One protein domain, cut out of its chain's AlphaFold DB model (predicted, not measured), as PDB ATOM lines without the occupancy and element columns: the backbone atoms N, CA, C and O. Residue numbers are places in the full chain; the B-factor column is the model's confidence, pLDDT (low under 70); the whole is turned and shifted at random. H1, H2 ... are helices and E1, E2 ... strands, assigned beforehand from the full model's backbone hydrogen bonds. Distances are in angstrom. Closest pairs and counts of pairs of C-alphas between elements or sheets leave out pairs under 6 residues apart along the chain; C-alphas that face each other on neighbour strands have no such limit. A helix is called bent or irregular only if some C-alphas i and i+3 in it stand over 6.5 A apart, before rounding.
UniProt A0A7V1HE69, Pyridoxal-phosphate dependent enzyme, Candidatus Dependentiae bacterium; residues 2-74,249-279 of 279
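What this domain is: This is residues 2 to 74 and 249 to 279 of the 279 residues of the protein "Pyridoxal-phosphate dependent enzyme" of Candidatus Dependentiae bacterium (UniProt A0A7V1HE69). A small two-stranded ribbon, E1 beside E2, lies between helices: the long H3 packs on one face with its first part and runs on past the ribbon, while H2 and H5 lie over the other face. H1 lies alongside one end of H2, and the short H4 packs on H2 as well. The printed part has 104 residues, with five named helices and two named strands in the order H1 E1 H2 E2 H3 H4 H5; the sheet's order is E1, E2, parallel, and the class is mostly helix. It is compact, with a radius of gyration of the C-alphas of 14.8 A and spans of 46 by 31 by 22 A.

Where its parts are: The printed part opens with H1, residues 2 to 10, 12.4 A long, with C-alpha 2 at (24.550, 51.011, 9.338). E1 is residues 16 to 20, 13.3 A, and H2 is residues 26 to 37, 16.4 A. E2 is residues 41 to 45, 12.9 A. H3, residues 48 to 66, is the longest helix at 26.6 A, with C-alpha 66 at (22.703, 26.987, 3.303). After the cut come H4, residues 251 to 255, 5.9 A, and H5, residues 264 to 271, 11.1 A, with C-alpha 271 at (8.422, 61.458, -0.793). H5 is irregular, but only just: C-alphas 265 and 268 are 6.7 A apart.

How they stand to each other: E1 and E2 are parallel at 23 degrees, with N 17 and O 41 at 2.8 A and N 45 and O 19 at 2.7 A, within hydrogen-bond range. E1, H2 and E2 form a strand-helix-strand unit, two parallel neighbour strands with a helix between, and its crossover is right-handed. The closest C-alphas of E1 and H3 are those of Met 18 and Arg 51, 6.2 A apart. H2 touches H1 with residues 31 to 35 alone, at a shallow tilt of 16 degrees, the same way; the closest C-alphas are those of Val 2 and Met 35, 5.6 A. H2 also touches H4, closest at C-alphas 33 and 254, 6.9 A. H2 and H5 are close but not clearly touching, at a steep tilt of 40 degrees, opposite ways; their closest C-alphas, of Arg 29 and Phe 269, are 6.6 A apart. H3 is apart from H1, H2, H4 and H5. In H1, H2, H3 and H4 every O i to N i+4 pair is within hydrogen-bond range; in H5 1 of 4 is, and 3 of 5 O i to N i+3 pairs are.

The domain as a whole: The C-alphas farthest apart are those of Ser 67 and Arg 279, 47.3 A. Residues 75 to 248 are not printed, and C-alphas 74 and 249 are 25.7 A apart across this cut. Of the links that are printed whole, H4 to H5 is short and the others are tight. The mean pLDDT of the printed part is 94.1, and no printed residue is under 70.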
ATOM      1  N   VAL A   2      23.540  50.584  10.339       94.12
ATOM      2  CA  VAL A   2      24.550  51.011   9.338       94.12
ATOM      3  C   VAL A   2      25.960  50.478   9.636       94.12
ATOM      4  O   VAL A   2      26.603  49.960   8.735       94.12
ATOM      5  N   ALA A   3      26.414  50.520  10.894       94.56
ATOM      6  CA  ALA A   3      27.708  49.942  11.272       94.56
ATOM      7  C   ALA A   3      27.797  48.441  10.932       94.56
ATOM      8  O   ALA A   3      28.756  48.007  10.304       94.56
ATOM      9  N   THR A   4      26.768  47.656  11.276       95.69
ATOM     10  CA  THR A   4      26.679  46.230  10.925       95.69
ATOM     11  C   THR A   4      26.764  46.015   9.416       95.69
ATOM     12  O   THR A   4      27.504  45.142   8.981       95.69
ATOM     13  N   ALA A   5      26.057  46.827   8.625       96.31
ATOM     14  CA  ALA A   5      26.085  46.762   7.167       96.31
ATOM     15  C   ALA A   5      27.491  47.025   6.599       96.31
ATOM     16  O   ALA A   5      27.986  46.238   5.795       96.31
ATOM     17  N   CYS A   6      28.150  48.084   7.073       95.38
ATOM     18  CA  CYS A   6      29.510  48.449   6.675       95.38
ATOM     19  C   CYS A   6      30.513  47.323   6.979       95.38
ATOM     20  O   CYS A   6      31.212  46.846   6.083       95.38
ATOM     21  N   TYR A   7      30.537  46.823   8.221       95.62
ATOM     22  CA  TYR A   7      31.457  45.749   8.606       95.62
ATOM     23  C   TYR A   7      31.135  44.416   7.926       95.62
ATOM     24  O   TYR A   7      32.056  43.681   7.576       95.62
ATOM     25  N   ALA A   8      29.858  44.101   7.701       96.69
ATOM     26  CA  ALA A   8      29.477  42.911   6.950       96.69
ATOM     27  C   ALA A   8      30.032  42.970   5.521       96.69
ATOM     28  O   ALA A   8      30.700  42.026   5.103       96.69
ATOM     29  N   GLN A   9      29.854  44.094   4.818       96.56
ATOM     30  CA  GLN A   9      30.412  44.283   3.477       96.56
ATOM     31  C   GLN A   9      31.942  44.147   3.480       96.56
ATOM     32  O   GLN A   9      32.489  43.399   2.669       96.56
ATOM     33  N   ALA A  10      32.630  44.811   4.415       96.50
ATOM     34  CA  ALA A  10      34.089  44.766   4.526       96.50
ATOM     35  C   ALA A  10      34.634  43.347   4.775       96.50
ATOM     36  O   ALA A  10      35.724  43.009   4.315       96.50
ATOM     37  N   LEU A  11      33.869  42.504   5.475       97.19
ATOM     38  CA  LEU A  11      34.210  41.106   5.762       97.19
ATOM     39  C   LEU A  11      33.694  40.118   4.701       97.19
ATOM     40  O   LEU A  11      33.886  38.912   4.850       97.19
ATOM     41  N   GLY A  12      33.027  40.594   3.644       96.06
ATOM     42  CA  GLY A  12      32.419  39.738   2.619       96.06
ATOM     43  C   GLY A  12      31.204  38.939   3.113       96.06
ATOM     44  O   GLY A  12      30.851  37.918   2.523       96.06
ATOM     45  N   LEU A  13      30.568  39.381   4.199       94.62
ATOM     46  CA  LEU A  13      29.361  38.785   4.764       94.62
ATOM     47  C   LEU A  13      28.110  39.425   4.158       94.62
ATOM     48  O   LEU A  13      28.049  40.632   3.922       94.62
ATOM     49  N   LYS A  14      27.058  38.622   3.975       93.75
ATOM     50  CA  LYS A  14      25.719  39.153   3.691       93.75
ATOM     51  C   LYS A  14      25.131  39.775   4.958       93.75
ATOM     52  O   LYS A  14      25.278  39.216   6.045       93.75
ATOM     53  N   CYS A  15      24.418  40.888   4.808       96.31
ATOM     54  CA  CYS A  15      23.712  41.554   5.901       96.31
ATOM     55  C   CYS A  15      22.211  41.593   5.607       96.31
ATOM     56  O   CYS A  15      21.808  42.031   4.531       96.31
ATOM     57  N   ILE A  16      21.395  41.174   6.577       95.50
ATOM     58  CA  ILE A  16      19.931  41.245   6.513       95.50
ATOM     59  C   ILE A  16      19.443  42.127   7.658       95.50
ATOM     60  O   ILE A  16      19.839  41.950   8.811       95.50
ATOM     61  N   ALA A  17      18.581  43.086   7.340       96.06
ATOM     62  CA  ALA A  17      18.091  44.099   8.254       96.06
ATOM     63  C   ALA A  17      16.573  44.034   8.414       96.06
ATOM     64  O   ALA A  17      15.839  44.316   7.475       96.06
ATOM     65  N   MET A  18      16.109  43.751   9.633       95.62
ATOM     66  CA  MET A  18      14.688  43.778   9.994       95.62
ATOM     67  C   MET A  18      14.360  45.108  10.689       95.62
ATOM     68  O   MET A  18      14.622  45.284  11.883       95.62
ATOM     69  N   LEU A  19      13.832  46.078   9.942       94.19
ATOM     70  CA  LEU A  19      13.608  47.445  10.419       94.19
ATOM     71  C   LEU A  19      12.154  47.662  10.827       94.19
ATOM     72  O   LEU A  19      11.247  47.442  10.037       94.19
ATOM     73  N   LYS A  20      11.919  48.178  12.037       90.50
ATOM     74  CA  LYS A  20      10.603  48.715  12.411       90.50
ATOM     75  C   LYS A  20      10.399  50.065  11.719       90.50
ATOM     76  O   LYS A  20      11.342  50.857  11.648       90.50
ATOM     77  N   LYS A  21       9.177  50.353  11.269       88.31
ATOM     78  CA  LYS A  21       8.803  51.694  10.800       88.31
ATOM     79  C   LYS A  21       8.992  52.729  11.920       88.31
ATOM     80  O   LYS A  21       8.540  52.522  13.041       88.31
ATOM     81  N   GLN A  22       9.673  53.828  11.606       90.00
ATOM     82  CA  GLN A  22       9.987  54.922  12.534       90.00
ATOM     83  C   GLN A  22       9.475  56.256  11.976       90.00
ATOM     84  O   GLN A  22       9.249  56.348  10.762       90.00
ATOM     85  N   PRO A  23       9.307  57.292  12.819       94.38
ATOM     86  CA  PRO A  23       9.059  58.650  12.351       94.38
ATOM     87  C   PRO A  23      10.092  59.074  11.301       94.38
ATOM     88  O   PRO A  23      11.290  58.832  11.445       94.38
ATOM     89  N   ASN A  24       9.618  59.695  10.224       96.12
ATOM     90  CA  ASN A  24      10.477  60.071   9.109       96.12
ATOM     91  C   ASN A  24      11.460  61.178   9.522       96.12
ATOM     92  O   ASN A  24      11.048  62.182  10.111       96.12
ATOM     93  N   SER A  25      12.741  61.004   9.206       96.12
ATOM     94  CA  SER A  25      13.817  61.955   9.508       96.12
ATOM     95  C   SER A  25      14.950  61.866   8.485       96.12
ATOM     96  O   SER A  25      15.094  60.861   7.780       96.12
ATOM     97  N   GLN A  26      15.793  62.894   8.428       94.00
ATOM     98  CA  GLN A  26      17.022  62.930   7.642       94.00
ATOM     99  C   GLN A  26      17.941  61.767   8.018       94.00
ATOM    100  O   GLN A  26      18.475  61.094   7.138       94.00
ATOM    101  N   VAL A  27      18.062  61.456   9.314       92.81
ATOM    102  CA  VAL A  27      18.875  60.329   9.797       92.81
ATOM    103  C   VAL A  27      18.319  58.987   9.310       92.81
ATOM    104  O   VAL A  27      19.094  58.130   8.887       92.81
ATOM    105  N   VAL A  28      16.994  58.793   9.311       95.19
ATOM    106  CA  VAL A  28      16.373  57.566   8.777       95.19
ATOM    107  C   VAL A  28      16.653  57.427   7.281       95.19
ATOM    108  O   VAL A  28      17.130  56.376   6.852       95.19
ATOM    109  N   ARG A  29      16.429  58.488   6.497       95.94
ATOM    110  CA  ARG A  29      16.701  58.510   5.050       95.94
ATOM    111  C   ARG A  29      18.163  58.200   4.746       95.94
ATOM    112  O   ARG A  29      18.449  57.295   3.964       95.94
ATOM    113  N   ARG A  30      19.079  58.897   5.423       94.94
ATOM    114  CA  ARG A  30      20.527  58.677   5.338       94.94
ATOM    115  C   ARG A  30      20.875  57.219   5.615       94.94
ATOM    116  O   ARG A  30      21.577  56.592   4.831       94.94
ATOM    117  N   ASN A  31      20.361  56.660   6.708       95.44
ATOM    118  CA  ASN A  31      20.667  55.289   7.096       95.44
ATOM    119  C   ASN A  31      20.133  54.261   6.089       95.44
ATOM    120  O   ASN A  31      20.823  53.276   5.836       95.44
ATOM    121  N   LEU A  32      18.951  54.480   5.499       97.12
ATOM    122  CA  LEU A  32      18.408  53.616   4.440       97.12
ATOM    123  C   LEU A  32      19.316  53.601   3.204       97.12
ATOM    124  O   LEU A  32      19.645  52.522   2.714       97.12
ATOM    125  N   LEU A  33      19.767  54.774   2.746       97.38
ATOM    126  CA  LEU A  33      20.686  54.881   1.609       97.38
ATOM    127  C   LEU A  33      22.036  54.216   1.899       97.38
ATOM    128  O   LEU A  33      22.552  53.498   1.050       97.38
ATOM    129  N   LEU A  34      22.585  54.392   3.105       97.00
ATOM    130  CA  LEU A  34      23.848  53.751   3.484       97.00
ATOM    131  C   LEU A  34      23.723  52.231   3.578       97.00
ATOM    132  O   LEU A  34      24.584  51.515   3.080       97.00
ATOM    133  N   MET A  35      22.650  51.712   4.180       97.12
ATOM    134  CA  MET A  35      22.426  50.262   4.226       97.12
ATOM    135  C   MET A  35      22.304  49.670   2.819       97.12
ATOM    136  O   MET A  35      22.890  48.619   2.557       97.12
ATOM    137  N   HIS A  36      21.605  50.358   1.912       96.75
ATOM    138  CA  HIS A  36      21.516  49.967   0.503       96.75
ATOM    139  C   HIS A  36      22.873  49.998  -0.197       96.75
ATOM    140  O   HIS A  36      23.247  49.013  -0.829       96.75
ATOM    141  N   HIS A  37      23.650  51.067  -0.012       96.62
ATOM    142  CA  HIS A  37      25.010  51.180  -0.542       96.62
ATOM    143  C   HIS A  37      25.903  50.012  -0.097       96.62
ATOM    144  O   HIS A  37      26.625  49.425  -0.902       96.62
ATOM    145  N   PHE A  38      25.812  49.622   1.177       96.75
ATOM    146  CA  PHE A  38      26.556  48.489   1.728       96.75
ATOM    147  C   PHE A  38      25.993  47.114   1.325       96.75
ATOM    148  O   PHE A  38      26.483  46.090   1.794       96.75
ATOM    149  N   GLY A  39      24.981  47.060   0.452       96.38
ATOM    150  CA  GLY A  39      24.408  45.812  -0.054       96.38
ATOM    151  C   GLY A  39      23.568  45.060   0.978       96.38
ATOM    152  O   GLY A  39      23.479  43.834   0.926       96.38
ATOM    153  N   THR A  40      22.980  45.773   1.940       97.19
ATOM    154  CA  THR A  40      22.114  45.163   2.954       97.19
ATOM    155  C   THR A  40      20.765  44.804   2.352       97.19
ATOM    156  O   THR A  40      20.129  45.628   1.700       97.19
ATOM    157  N   GLU A  41      20.283  43.602   2.640       95.06
ATOM    158  CA  GLU A  41      18.903  43.214   2.373       95.06
ATOM    159  C   GLU A  41      17.996  43.814   3.454       95.06
ATOM    160  O   GLU A  41      18.099  43.451   4.627       95.06
ATOM    161  N   ILE A  42      17.134  44.765   3.087       95.75
ATOM    162  CA  ILE A  42      16.348  45.549   4.047       95.75
ATOM    163  C   ILE A  42      14.873  45.149   3.997       95.75
ATOM    164  O   ILE A  42      14.206  45.313   2.977       95.75
ATOM    165  N   HIS A  43      14.340  44.714   5.136       95.00
ATOM    166  CA  HIS A  43      12.930  44.389   5.337       95.00
ATOM    167  C   HIS A  43      12.275  45.428   6.241       95.00
ATOM    168  O   HIS A  43      12.721  45.652   7.369       95.00
ATOM    169  N   LEU A  44      11.199  46.056   5.761       95.19
ATOM    170  CA  LEU A  44      10.378  46.954   6.570       95.19
ATOM    171  C   LEU A  44       9.272  46.161   7.269       95.19
ATOM    172  O   LEU A  44       8.380  45.613   6.625       95.19
ATOM    173  N   CYS A  45       9.313  46.140   8.592       94.38
ATOM    174  CA  CYS A  45       8.336  45.494   9.453       94.38
ATOM    175  C   CYS A  45       7.386  46.551  10.052       94.38
ATOM    176  O   CYS A  45       7.857  47.569  10.577       94.38
ATOM    177  N   PRO A  46       6.059  46.330  10.002       89.38
ATOM    178  CA  PRO A  46       5.077  47.277  10.525       89.38
ATOM    179  C   PRO A  46       5.160  47.423  12.050       89.38
ATOM    180  O   PRO A  46       5.015  48.527  12.570       89.38
ATOM    181  N   ASP A  47       5.449  46.332  12.757       89.94
ATOM    182  CA  ASP A  47       5.485  46.270  14.215       89.94
ATOM    183  C   ASP A  47       6.509  45.234  14.721       89.94
ATOM    184  O   ASP A  47       7.219  44.574  13.954       89.94
ATOM    185  N   THR A  48       6.622  45.134  16.048       88.94
ATOM    186  CA  THR A  48       7.573  44.247  16.731       88.94
ATOM    187  C   THR A  48       7.233  42.766  16.559       88.94
ATOM    188  O   THR A  48       8.152  41.946  16.464       88.94
ATOM    189  N   GLU A  49       5.948  42.407  16.512       92.06
ATOM    190  CA  GLU A  49       5.508  41.016  16.365       92.06
ATOM    191  C   GLU A  49       5.868  40.505  14.971       92.06
ATOM    192  O   GLU A  49       6.584  39.509  14.840       92.06
ATOM    193  N   PHE A  50       5.502  41.258  13.934       93.50
ATOM    194  CA  PHE A  50       5.856  40.942  12.557       93.50
ATOM    195  C   PHE A  50       7.372  40.896  12.367       93.50
ATOM    196  O   PHE A  50       7.882  39.972  11.740       93.50
ATOM    197  N   ARG A  51       8.119  41.842  12.956       94.25
ATOM    198  CA  ARG A  51       9.590  41.820  12.919       94.25
ATOM    199  C   ARG A  51      10.152  40.517  13.487       94.25
ATOM    200  O   ARG A  51      11.093  39.954  12.930       94.25
ATOM    201  N   THR A  52       9.576  40.037  14.586       93.81
ATOM    202  CA  THR A  52      10.001  38.794  15.245       93.81
ATOM    203  C   THR A  52       9.693  37.582  14.370       93.81
ATOM    204  O   THR A  52      10.586  36.776  14.109       93.81
ATOM    205  N   LEU A  53       8.467  37.485  13.851       95.12
ATOM    206  CA  LEU A  53       8.052  36.396  12.964       95.12
ATOM    207  C   LEU A  53       8.878  36.363  11.672       95.12
ATOM    208  O   LEU A  53       9.363  35.300  11.289       95.12
ATOM    209  N   GLN A  54       9.106  37.523  11.049       94.06
ATOM    210  CA  GLN A  54       9.930  37.649   9.847       94.06
ATOM    211  C   GLN A  54      11.377  37.220  10.116       94.06
ATOM    212  O   GLN A  54      11.953  36.480   9.326       94.06
ATOM    213  N   THR A  55      11.950  37.615  11.259       94.38
ATOM    214  CA  THR A  55      13.296  37.177  11.666       94.38
ATOM    215  C   THR A  55      13.372  35.652  11.766       94.38
ATOM    216  O   THR A  55      14.287  35.043  11.213       94.38
ATOM    217  N   ILE A  56      12.402  35.020  12.438       94.44
ATOM    218  CA  ILE A  56      12.353  33.560  12.590       94.44
ATOM    219  C   ILE A  56      12.224  32.881  11.221       94.44
ATOM    220  O   ILE A  56      12.972  31.943  10.934       94.44
ATOM    221  N   ALA A  57      11.321  33.369  10.368       94.25
ATOM    222  CA  ALA A  57      11.111  32.834   9.028       94.25
ATOM    223  C   ALA A  57      12.394  32.899   8.184       94.25
ATOM    224  O   ALA A  57      12.811  31.879   7.635       94.25
ATOM    225  N   THR A  58      13.077  34.047   8.164       92.62
ATOM    226  CA  THR A  58      14.349  34.224   7.450       92.62
ATOM    227  C   THR A  58      15.451  33.309   7.994       92.62
ATOM    228  O   THR A  58      16.197  32.720   7.214       92.62
ATOM    229  N   CYS A  59      15.545  33.122   9.314       93.06
ATOM    230  CA  CYS A  59      16.501  32.179   9.905       93.06
ATOM    231  C   CYS A  59      16.253  30.732   9.445       93.06
ATOM    232  O   CYS A  59      17.208  30.019   9.131       93.06
ATOM    233  N   ILE A  60      14.989  30.299   9.393       93.69
ATOM    234  CA  ILE A  60      14.603  28.949   8.945       93.69
ATOM    235  C   ILE A  60      14.881  28.773   7.450       93.69
ATOM    236  O   ILE A  60      15.475  27.772   7.048       93.69
ATOM    237  N   GLU A  61      14.493  29.745   6.626       91.81
ATOM    238  CA  GLU A  61      14.752  29.725   5.186       91.81
ATOM    239  C   GLU A  61      16.255  29.641   4.893       91.81
ATOM    240  O   GLU A  61      16.700  28.796   4.112       91.81
ATOM    241  N   HIS A  62      17.061  30.453   5.580       89.25
ATOM    242  CA  HIS A  62      18.508  30.425   5.420       89.25
ATOM    243  C   HIS A  62      19.100  29.068   5.825       89.25
ATOM    244  O   HIS A  62      19.937  28.532   5.095       89.25
ATOM    245  N   LYS A  63      18.625  28.477   6.933       90.88
ATOM    246  CA  LYS A  63      19.047  27.142   7.382       90.88
ATOM    247  C   LYS A  63      18.735  26.066   6.344       90.88
ATOM    248  O   LYS A  63      19.579  25.207   6.104       90.88
ATOM    249  N   ASN A  64      17.567  26.133   5.708       92.31
ATOM    250  CA  ASN A  64      17.169  25.181   4.669       92.31
ATOM    251  C   ASN A  64      18.023  25.316   3.397       92.31
ATOM    252  O   ASN A  64      18.354  24.308   2.780       92.31
ATOM    253  N   ASN A  65      18.411  26.540   3.031       91.06
ATOM    254  CA  ASN A  65      19.145  26.813   1.791       91.06
ATOM    255  C   ASN A  65      20.672  26.663   1.920       91.06
ATOM    256  O   ASN A  65      21.333  26.320   0.943       91.06
ATOM    257  N   HIS A  66      21.245  26.912   3.103       86.88
ATOM    258  CA  HIS A  66      22.703  26.987   3.303       86.88
ATOM    259  C   HIS A  66      23.225  26.041   4.392       86.88
ATOM    260  O   HIS A  66      24.406  26.076   4.713       86.88
ATOM    261  N   SER A  67      22.364  25.198   4.971       83.25
ATOM    262  CA  SER A  67      22.685  24.281   6.075       83.25
ATOM    263  C   SER A  67      23.179  24.934   7.372       83.25
ATOM    264  O   SER A  67      23.455  24.196   8.312       83.25
ATOM    265  N   ASP A  68      23.169  26.268   7.498       85.12
ATOM    266  CA  ASP A  68      23.529  27.015   8.715       85.12
ATOM    267  C   ASP A  68      22.589  28.191   9.016       85.12
ATOM    268  O   ASP A  68      21.945  28.755   8.126       85.12
ATOM    269  N   PHE A  69      22.501  28.542  10.304       88.75
ATOM    270  CA  PHE A  69      21.737  29.699  10.768       88.75
ATOM    271  C   PHE A  69      22.554  30.989  10.612       88.75
ATOM    272  O   PHE A  69      23.766  30.968  10.839       88.75
ATOM    273  N   PRO A  70      21.910  32.121  10.279       91.81
ATOM    274  CA  PRO A  70      22.576  33.414  10.308       91.81
ATOM    275  C   PRO A  70      22.979  33.777  11.744       91.81
ATOM    276  O   PRO A  70      22.312  33.398  12.711       91.81
ATOM    277  N   TYR A  71      24.052  34.555  11.888       91.94
ATOM    278  CA  TYR A  71      24.410  35.131  13.179       91.94
ATOM    279  C   TYR A  71      23.391  36.210  13.557       91.94
ATOM    280  O   TYR A  71      23.310  37.260  12.915       91.94
ATOM    281  N   PHE A  72      22.596  35.948  14.593       91.38
ATOM    282  CA  PHE A  72      21.585  36.887  15.055       91.38
ATOM    283  C   PHE A  72      22.202  37.965  15.950       91.38
ATOM    284  O   PHE A  72      22.727  37.673  17.024       91.38
ATOM    285  N   MET A  73      22.086  39.222  15.524       92.38
ATOM    286  CA  MET A  73      22.484  40.391  16.303       92.38
ATOM    287  C   MET A  73      21.228  41.169  16.724       92.38
ATOM    288  O   MET A  73      20.508  41.660  15.852       92.38
ATOM    289  N   PRO A  74      20.935  41.298  18.031       91.62
ATOM    290  CA  PRO A  74      19.756  42.027  18.476       91.62
ATOM    291  C   PRO A  74      19.926  43.539  18.304       91.62
ATOM    292  O   PRO A  74      21.013  44.045  18.009       91.62
ATOM    293  N   ASP A 249      32.111  61.111   7.920       84.62
ATOM    294  CA  ASP A 249      31.456  61.717   6.778       84.62
ATOM    295  C   ASP A 249      31.173  60.653   5.708       84.62
ATOM    296  O   ASP A 249      32.048  59.881   5.316       84.62
ATOM    297  N   PHE A 250      29.924  60.606   5.251       90.94
ATOM    298  CA  PHE A 250      29.491  59.716   4.174       90.94
ATOM    299  C   PHE A 250      28.899  60.506   3.000       90.94
ATOM    300  O   PHE A 250      28.203  59.919   2.170       90.94
ATOM    301  N   ASP A 251      29.141  61.813   2.918       91.25
ATOM    302  CA  ASP A 251      28.533  62.698   1.926       91.25
ATOM    303  C   ASP A 251      28.875  62.273   0.491       91.25
ATOM    304  O   ASP A 251      27.977  62.211  -0.349       91.25
ATOM    305  N   ASP A 252      30.113  61.841   0.227       93.94
ATOM    306  CA  ASP A 252      30.521  61.303  -1.081       93.94
ATOM    307  C   ASP A 252      29.719  60.055  -1.477       93.94
ATOM    308  O   ASP A 252      29.287  59.901  -2.624       93.94
ATOM    309  N   ILE A 253      29.476  59.158  -0.515       94.00
ATOM    310  CA  ILE A 253      28.657  57.965  -0.740       94.00
ATOM    311  C   ILE A 253      27.216  58.393  -1.007       94.00
ATOM    312  O   ILE A 253      26.637  57.989  -2.017       94.00
ATOM    313  N   LEU A 254      26.651  59.235  -0.142       94.38
ATOM    314  CA  LEU A 254      25.260  59.685  -0.206       94.38
ATOM    315  C   LEU A 254      24.953  60.449  -1.498       94.38
ATOM    316  O   LEU A 254      23.883  60.241  -2.069       94.38
ATOM    317  N   ALA A 255      25.891  61.254  -2.000       93.62
ATOM    318  CA  ALA A 255      25.751  62.021  -3.238       93.62
ATOM    319  C   ALA A 255      25.543  61.142  -4.484       93.62
ATOM    320  O   ALA A 255      25.007  61.610  -5.489       93.62
ATOM    321  N   THR A 256      25.946  59.869  -4.427       93.94
ATOM    322  CA  THR A 256      25.798  58.912  -5.538       93.94
ATOM    323  C   THR A 256      24.566  58.015  -5.420       93.94
ATOM    324  O   THR A 256      24.278  57.259  -6.348       93.94
ATOM    325  N   GLN A 257      23.840  58.062  -4.298       95.38
ATOM    326  CA  GLN A 257      22.699  57.177  -4.067       95.38
ATOM    327  C   GLN A 257      21.399  57.763  -4.632       95.38
ATOM    328  O   GLN A 257      21.107  58.946  -4.478       95.38
ATOM    329  N   ASP A 258      20.571  56.902  -5.228       95.75
ATOM    330  CA  ASP A 258      19.205  57.230  -5.645       95.75
ATOM    331  C   ASP A 258      18.218  56.374  -4.848       95.75
ATOM    332  O   ASP A 258      18.220  55.144  -4.948       95.75
ATOM    333  N   TYR A 259      17.344  57.023  -4.074       96.75
ATOM    334  CA  TYR A 259      16.349  56.328  -3.257       96.75
ATOM    335  C   TYR A 259      15.400  55.458  -4.090       96.75
ATOM    336  O   TYR A 259      14.829  54.507  -3.559       96.75
ATOM    337  N   LYS A 260      15.247  55.727  -5.394       97.25
ATOM    338  CA  LYS A 260      14.421  54.913  -6.299       97.25
ATOM    339  C   LYS A 260      14.969  53.503  -6.510       97.25
ATOM    340  O   LYS A 260      14.229  52.642  -6.977       97.25
ATOM    341  N   GLN A 261      16.233  53.259  -6.158       96.00
ATOM    342  CA  GLN A 261      16.839  51.925  -6.161       96.00
ATOM    343  C   GLN A 261      16.433  51.084  -4.942       96.00
ATOM    344  O   GLN A 261      16.595  49.865  -4.966       96.00
ATOM    345  N   LEU A 262      15.896  51.710  -3.890       96.25
ATOM    346  CA  LEU A 262      15.309  50.999  -2.759       96.25
ATOM    347  C   LEU A 262      13.998  50.323  -3.176       96.25
ATOM    348  O   LEU A 262      13.320  50.755  -4.112       96.25
ATOM    349  N   SER A 263      13.581  49.305  -2.423       94.81
ATOM    350  CA  SER A 263      12.246  48.718  -2.568       94.81
ATOM    351  C   SER A 263      11.147  49.774  -2.383       94.81
ATOM    352  O   SER A 263      11.270  50.664  -1.541       94.81
ATOM    353  N   LEU A 264      10.039  49.640  -3.125       96.12
ATOM    354  CA  LEU A 264       8.932  50.613  -3.156       96.12
ATOM    355  C   LEU A 264       8.388  50.986  -1.767       96.12
ATOM    356  O   LEU A 264       7.991  52.127  -1.548       96.12
ATOM    357  N   CYS A 265       8.398  50.056  -0.807       94.25
ATOM    358  CA  CYS A 265       7.951  50.321   0.562       94.25
ATOM    359  C   CYS A 265       8.780  51.396   1.289       94.25
ATOM    360  O   CYS A 265       8.283  51.987   2.244       94.25
ATOM    361  N   PHE A 266      10.005  51.688   0.839       96.56
ATOM    362  CA  PHE A 266      10.857  52.729   1.416       96.56
ATOM    363  C   PHE A 266      10.708  54.095   0.737       96.56
ATOM    364  O   PHE A 266      11.159  55.095   1.295       96.56
ATOM    365  N   HIS A 267      10.068  54.179  -0.435       96.94
ATOM    366  CA  HIS A 267       9.954  55.440  -1.189       96.94
ATOM    367  C   HIS A 267       9.167  56.493  -0.402       96.94
ATOM    368  O   HIS A 267       9.514  57.672  -0.428       96.94
ATOM    369  N   GLU A 268       8.201  56.061   0.418       95.62
ATOM    370  CA  GLU A 268       7.416  56.975   1.253       95.62
ATOM    371  C   GLU A 268       8.267  57.802   2.233       95.62
ATOM    372  O   GLU A 268       7.867  58.913   2.577       95.62
ATOM    373  N   PHE A 269       9.437  57.307   2.665       96.12
ATOM    374  CA  PHE A 269      10.334  58.066   3.542       96.12
ATOM    375  C   PHE A 269      10.947  59.265   2.813       96.12
ATOM    376  O   PHE A 269      11.198  60.291   3.435       96.12
ATOM    377  N   PHE A 270      11.147  59.185   1.499       97.25
ATOM    378  CA  PHE A 270      11.755  60.252   0.700       97.25
ATOM    379  C   PHE A 270      10.710  61.206   0.115       97.25
ATOM    380  O   PHE A 270      10.982  62.395  -0.035       97.25
ATOM    381  N   GLU A 271       9.504  60.704  -0.147       97.06
ATOM    382  CA  GLU A 271       8.422  61.458  -0.793       97.06
ATOM    383  C   GLU A 271       7.531  62.225   0.191       97.06
ATOM    384  O   GLU A 271       6.930  63.235  -0.176       97.06
ATOM    385  N   LYS A 272       7.439  61.775   1.446       96.50
ATOM    386  CA  LYS A 272       6.705  62.486   2.504       96.50
ATOM    387  C   LYS A 272       7.630  63.410   3.275       96.50
ATOM    388  O   LYS A 272       8.821  63.135   3.401       96.50
ATOM    389  N   GLU A 273       7.072  64.468   3.855       96.94
ATOM    390  CA  GLU A 273       7.828  65.358   4.735       96.94
ATOM    391  C   GLU A 273       8.444  64.592   5.919       96.94
ATOM    392  O   GLU A 273       7.886  63.613   6.428       96.94
ATOM    393  N   ILE A 274       9.615  65.052   6.355       97.12
ATOM    394  CA  ILE A 274      10.201  64.651   7.633       97.12
ATOM    395  C   ILE A 274       9.431  65.286   8.792       97.12
ATOM    396  O   ILE A 274       8.668  66.250   8.623       97.12
ATOM    397  N   GLN A 275       9.640  64.739   9.987       96.25
ATOM    398  CA  GLN A 275       9.039  65.256  11.208       96.25
ATOM    399  C   GLN A 275       9.375  66.749  11.430       96.25
ATOM    400  O   GLN A 275      10.474  67.182  11.088       96.25
ATOM    401  N   PRO A 276       8.458  67.558  11.999       95.88
ATOM    402  CA  PRO A 276       8.603  69.018  12.042       95.88
ATOM    403  C   PRO A 276       9.889  69.536  12.693       95.88
ATOM    404  O   PRO A 276      10.453  70.513  12.217       95.88
ATOM    405  N   LEU A 277      10.365  68.879  13.753       95.69
ATOM    406  CA  LEU A 277      11.565  69.296  14.488       95.69
ATOM    407  C   LEU A 277      12.879  68.923  13.783       95.69
ATOM    408  O   LEU A 277      13.943  69.387  14.184       95.69
ATOM    409  N   ASP A 278      12.817  68.111  12.731       94.50
ATOM    410  CA  ASP A 278      13.969  67.737  11.904       94.50
ATOM    411  C   ASP A 278      14.085  68.592  10.628       94.50
ATOM    412  O   ASP A 278      14.997  68.405   9.828       94.50
ATOM    413  N   ARG A 279      13.151  69.533  10.434       86.00
ATOM    414  CA  ARG A 279      13.236  70.552   9.384       86.00
ATOM    415  C   ARG A 279      14.315  71.590   9.690       86.00
ATOM    416  O   ARG A 279      14.672  71.776  10.887       86.00
TER     417      ARG A 279